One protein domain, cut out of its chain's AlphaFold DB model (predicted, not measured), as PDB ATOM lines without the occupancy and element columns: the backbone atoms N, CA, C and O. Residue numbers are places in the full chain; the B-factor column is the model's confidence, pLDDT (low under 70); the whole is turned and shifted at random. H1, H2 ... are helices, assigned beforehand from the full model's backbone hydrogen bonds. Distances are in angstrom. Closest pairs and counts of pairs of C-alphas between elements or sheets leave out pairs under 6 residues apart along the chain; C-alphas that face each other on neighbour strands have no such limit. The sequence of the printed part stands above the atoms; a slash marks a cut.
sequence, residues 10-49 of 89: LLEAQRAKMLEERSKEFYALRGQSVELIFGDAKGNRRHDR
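Overview. This is residues 10 to 49 of the 89 residues of the protein "Transposase" of Rhodopirellula baltica WH47 (UniProt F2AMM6). An open, flat bracket of three helices: H1 makes one arm, meeting H2 at a corner, and H2 and H3 follow each other along the long axis. Residues 45 to 49 turn off the far end of H3 toward the side of H1. The 40 printed residues, all helix in class, are only just extended, close to loose, with a radius of gyration of the C-alphas of 13.6 A and spans of 35 by 21 by 6 A.

Along the chain. H1, residues 10 to 19, begins at C-alpha 10 (14.575, -13.845, -11.828) and measures 14.5 A. H2, residues 21 to 28, measures 10.6 A. H3, residues 30 to 44, measures 18.7 A and ends at C-alpha 44 (4.684, 11.236, 6.939).

Arrangement. H1 and H2 are close but not clearly touching, about perpendicular at 85 degrees; their closest C-alphas, Met 18 and Lys 24, are 6.3 A apart. H2 and H3 meet only through their link. H1 and H3 are apart. Every O i to N i+4 pair is within hydrogen-bond range in H1 and H2, and 8 of 11 in H3.

Size, cuts and confidence. The C-alphas of Glu 20 and Arg 46 are farthest apart, 35.3 A. Both links are tight. The printed part has no cut, and no printed residue is under 70 in pLDDT.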
ATOM      1  N   LEU A  10      14.533 -14.673 -13.037       91.38
ATOM      2  CA  LEU A  10      14.575 -13.845 -11.828       91.38
ATOM      3  C   LEU A  10      13.415 -14.184 -10.886       91.38
ATOM      4  O   LEU A  10      13.590 -14.211  -9.667       91.38
ATOM      5  N   LEU A  11      12.236 -14.467 -11.446       89.94
ATOM      6  CA  LEU A  11      11.067 -14.896 -10.681       89.94
ATOM      7  C   LEU A  11      11.298 -16.267 -10.038       89.94
ATOM      8  O   LEU A  11      10.984 -16.446  -8.862       89.94
ATOM      9  N   GLU A  12      11.864 -17.221 -10.777       94.19
ATOM     10  CA  GLU A  12      12.217 -18.547 -10.261       94.19
ATOM     11  C   GLU A  12      13.285 -18.465  -9.164       94.19
ATOM     12  O   GLU A  12      13.095 -19.036  -8.088       94.19
ATOM     13  N   ALA A  13      14.349 -17.683  -9.374       93.88
ATOM     14  CA  ALA A  13      15.388 -17.456  -8.372       93.88
ATOM     15  C   ALA A  13      14.823 -16.817  -7.093       93.88
ATOM     16  O   ALA A  13      15.132 -17.249  -5.979       93.88
ATOM     17  N   GLN A  14      13.941 -15.825  -7.236       93.56
ATOM     18  CA  GLN A  14      13.276 -15.201  -6.096       93.56
ATOM     19  C   GLN A  14      12.352 -16.189  -5.370       93.56
ATOM     20  O   GLN A  14      12.331 -16.198  -4.141       93.56
ATOM     21  N   ARG A  15      11.611 -17.044  -6.088       94.00
ATOM     22  CA  ARG A  15      10.779 -18.095  -5.473       94.00
ATOM     23  C   ARG A  15      11.630 -19.080  -4.681       94.00
ATOM     24  O   ARG A  15      11.303 -19.339  -3.528       94.00
ATOM     25  N   ALA A  16      12.724 -19.570  -5.265       95.81
ATOM     26  CA  ALA A  16      13.651 -20.477  -4.596       95.81
ATOM     27  C   ALA A  16      14.212 -19.851  -3.310       95.81
ATOM     28  O   ALA A  16      14.131 -20.457  -2.245       95.81
ATOM     29  N   LYS A  17      14.658 -18.590  -3.378       94.69
ATOM     30  CA  LYS A  17      15.136 -17.835  -2.213       94.69
ATOM     31  C   LYS A  17      14.088 -17.733  -1.103       94.69
ATOM     32  O   LYS A  17      14.427 -17.875   0.067       94.69
ATOM     33  N   MET A  18      12.822 -17.480  -1.438       94.06
ATOM     34  CA  MET A  18      11.751 -17.330  -0.440       94.06
ATOM     35  C   MET A  18      11.355 -18.652   0.242       94.06
ATOM     36  O   MET A  18      10.665 -18.617   1.259       94.06
ATOM     37  N   LEU A  19      11.787 -19.806  -0.281       95.25
ATOM     38  CA  LEU A  19      11.593 -21.106   0.374       95.25
ATOM     39  C   LEU A  19      12.594 -21.350   1.509       95.25
ATOM     40  O   LEU A  19      12.297 -22.145   2.403       95.25
ATOM     41  N   GLU A  20      13.742 -20.670   1.497       97.19
ATOM     42  CA  GLU A  20      14.759 -20.786   2.541       97.19
ATOM     43  C   GLU A  20      14.230 -20.283   3.887       97.19
ATOM     44  O   GLU A  20      13.644 -19.201   3.975       97.19
ATOM     45  N   GLU A  21      14.493 -21.026   4.961       96.19
ATOM     46  CA  GLU A  21      13.970 -20.691   6.291       96.19
ATOM     47  C   GLU A  21      14.466 -19.325   6.781       96.19
ATOM     48  O   GLU A  21      13.677 -18.484   7.205       96.19
ATOM     49  N   ARG A  22      15.750 -19.026   6.555       94.81
ATOM     50  CA  ARG A  22      16.339 -17.708   6.826       94.81
ATOM     51  C   ARG A  22      15.608 -16.574   6.099       94.81
ATOM     52  O   ARG A  22      15.447 -15.481   6.645       94.81
ATOM     53  N   SER A  23      15.187 -16.805   4.857       93.56
ATOM     54  CA  SER A  23      14.447 -15.807   4.082       93.56
ATOM     55  C   SER A  23      13.049 -15.592   4.651       93.56
ATOM     56  O   SER A  23      12.605 -14.446   4.709       93.56
ATOM     57  N   LYS A  24      12.379 -16.648   5.128       95.25
ATOM     58  CA  LYS A  24      11.082 -16.538   5.810       95.25
ATOM     59  C   LYS A  24      11.198 -15.773   7.124       95.25
ATOM     60  O   LYS A  24      10.411 -14.859   7.351       95.25
ATOM     61  N   GLU A  25      12.204 -16.081   7.941       95.25
ATOM     62  CA  GLU A  25      12.491 -15.364   9.190       95.25
ATOM     63  C   GLU A  25      12.728 -13.871   8.932       95.25
ATOM     64  O   GLU A  25      12.122 -13.008   9.568       95.25
ATOM     65  N   PHE A  26      13.561 -13.542   7.939       92.56
ATOM     66  CA  PHE A  26      13.808 -12.154   7.562       92.56
ATOM     67  C   PHE A  26      12.548 -11.469   7.016       92.56
ATOM     68  O   PHE A  26      12.273 -10.311   7.334       92.56
ATOM     69  N   TYR A  27      11.754 -12.179   6.213       93.06
ATOM     70  CA  TYR A  27      10.512 -11.655   5.657       93.06
ATOM     71  C   TYR A  27       9.440 -11.429   6.729       93.06
ATOM     72  O   TYR A  27       8.688 -10.461   6.635       93.06
ATOM     73  N   ALA A  28       9.398 -12.238   7.790       94.38
ATOM     74  CA  ALA A  28       8.505 -12.016   8.930       94.38
ATOM     75  C   ALA A  28       8.758 -10.650   9.604       94.38
ATOM     76  O   ALA A  28       7.831 -10.003  10.089       94.38
ATOM     77  N   LEU A  29       9.998 -10.150   9.547       94.88
ATOM     78  CA  LEU A  29      10.371  -8.829  10.059       94.88
ATOM     79  C   LEU A  29      10.016  -7.673   9.109       94.88
ATOM     80  O   LEU A  29      10.185  -6.512   9.486       94.88
ATOM     81  N   ARG A  30       9.498  -7.945   7.900       92.25
ATOM     82  CA  ARG A  30       9.208  -6.937   6.861       92.25
ATOM     83  C   ARG A  30       8.296  -5.814   7.351       92.25
ATOM     84  O   ARG A  30       8.508  -4.662   6.977       92.25
ATOM     85  N   GLY A  31       7.319  -6.118   8.204       91.88
ATOM     86  CA  GLY A  31       6.449  -5.095   8.794       91.88
ATOM     87  C   GLY A  31       7.238  -4.045   9.584       91.88
ATOM     88  O   GLY A  31       6.995  -2.849   9.461       91.88
ATOM     89  N   GLN A  32       8.243  -4.487  10.338       90.06
ATOM     90  CA  GLN A  32       9.068  -3.628  11.188       90.06
ATOM     91  C   GLN A  32      10.220  -2.977  10.411       90.06
ATOM     92  O   GLN A  32      10.609  -1.849  10.702       90.06
ATOM     93  N   SER A  33      10.784  -3.683   9.428       86.19
ATOM     94  CA  SER A  33      11.991  -3.249   8.721       86.19
ATOM     95  C   SER A  33      11.705  -2.483   7.430       86.19
ATOM     96  O   SER A  33      12.410  -1.522   7.140       86.19
ATOM     97  N   VAL A  34      10.678  -2.867   6.670       88.56
ATOM     98  CA  VAL A  34      10.387  -2.329   5.332       88.56
ATOM     99  C   VAL A  34       9.159  -1.428   5.353       88.56
ATOM    100  O   VAL A  34       9.233  -0.284   4.907       88.56
ATOM    101  N   GLU A  35       8.034  -1.905   5.891       92.69
ATOM    102  CA  GLU A  35       6.767  -1.164   5.806       92.69
ATOM    103  C   GLU A  35       6.808   0.159   6.575       92.69
ATOM    104  O   GLU A  35       6.318   1.174   6.084       92.69
ATOM    105  N   LEU A  36       7.496   0.209   7.720       89.19
ATOM    106  CA  LEU A  36       7.706   1.466   8.449       89.19
ATOM    107  C   LEU A  36       8.489   2.509   7.638       89.19
ATOM    108  O   LEU A  36       8.262   3.708   7.802       89.19
ATOM    109  N   ILE A  37       9.418   2.079   6.777       87.25
ATOM    110  CA  ILE A  37      10.203   2.995   5.938       87.25
ATOM    111  C   ILE A  37       9.310   3.586   4.848       87.25
ATOM    112  O   ILE A  37       9.298   4.802   4.657       87.25
ATOM    113  N   PHE A  38       8.522   2.747   4.173       89.69
ATOM    114  CA  PHE A  38       7.581   3.215   3.156       89.69
ATOM    115  C   PHE A  38       6.456   4.069   3.748       89.69
ATOM    116  O   PHE A  38       6.081   5.068   3.135       89.69
ATOM    117  N   GLY A  39       5.969   3.730   4.942       92.19
ATOM    118  CA  GLY A  39       4.999   4.534   5.682       92.19
ATOM    119  C   GLY A  39       5.537   5.923   6.029       92.19
ATOM    120  O   GLY A  39       4.847   6.917   5.821       92.19
ATOM    121  N   ASP A  40       6.794   6.026   6.474       90.38
ATOM    122  CA  ASP A  40       7.425   7.327   6.731       90.38
ATOM    123  C   ASP A  40       7.600   8.145   5.448       90.38
ATOM    124  O   ASP A  40       7.264   9.326   5.408       90.38
ATOM    125  N   ALA A  41       8.100   7.514   4.387       91.25
ATOM    126  CA  ALA A  41       8.330   8.171   3.108       91.25
ATOM    127  C   ALA A  41       7.033   8.699   2.485       91.25
ATOM    128  O   ALA A  41       6.914   9.889   2.196       91.25
ATOM    129  N   LYS A  42       6.048   7.819   2.295       91.25
ATOM    130  CA  LYS A  42       4.810   8.146   1.584       91.25
ATOM    131  C   LYS A  42       3.807   8.867   2.478       91.25
ATOM    132  O   LYS A  42       3.211   9.843   2.046       91.25
ATOM    133  N   GLY A  43       3.628   8.401   3.713       90.75
ATOM    134  CA  GLY A  43       2.648   8.947   4.651       90.75
ATOM    135  C   GLY A  43       3.142  10.220   5.330       90.75
ATOM    136  O   GLY A  43       2.573  11.292   5.137       90.75
ATOM    137  N   ASN A  44       4.230  10.122   6.097       90.50
ATOM    138  CA  ASN A  44       4.684  11.236   6.939       90.50
ATOM    139  C   ASN A  44       5.345  12.353   6.125       90.50
ATOM    140  O   ASN A  44       5.107  13.534   6.371       90.50
ATOM    141  N   ARG A  45       6.186  11.984   5.153       88.69
ATOM    142  CA  ARG A  45       6.963  12.927   4.332       88.69
ATOM    143  C   ARG A  45       6.276  13.293   3.021       88.69
ATOM    144  O   ARG A  45       6.797  14.136   2.297       88.69
ATOM    145  N   ARG A  46       5.127  12.675   2.722       91.06
ATOM    146  CA  ARG A  46       4.341  12.901   1.497       91.06
ATOM    147  C   ARG A  46       5.155  12.723   0.208       91.06
ATOM    148  O   ARG A  46       4.867  13.358  -0.801       91.06
ATOM    149  N   HIS A  47       6.166  11.853   0.227       91.75
ATOM    150  CA  HIS A  47       6.927  11.472  -0.962       91.75
ATOM    151  C   HIS A  47       6.166  10.376  -1.722       91.75
ATOM    152  O   HIS A  47       6.523   9.197  -1.689       91.75
ATOM    153  N   ASP A  48       5.045  10.764  -2.333       90.94
ATOM    154  CA  ASP A  48       4.151   9.878  -3.090       90.94
ATOM    155  C   ASP A  48       4.532   9.755  -4.574       90.94
ATOM    156  O   ASP A  48       4.124   8.806  -5.248       90.94
ATOM    157  N   ARG A  49       5.355  10.685  -5.067       92.44
ATOM    158  CA  ARG A  49       5.817  10.775  -6.451       92.44
ATOM    159  C   ARG A  49       7.250  11.300  -6.515       92.44
ATOM    160  O   ARG A  49       7.659  12.113  -5.688       92.44
TER     161      ARG A  49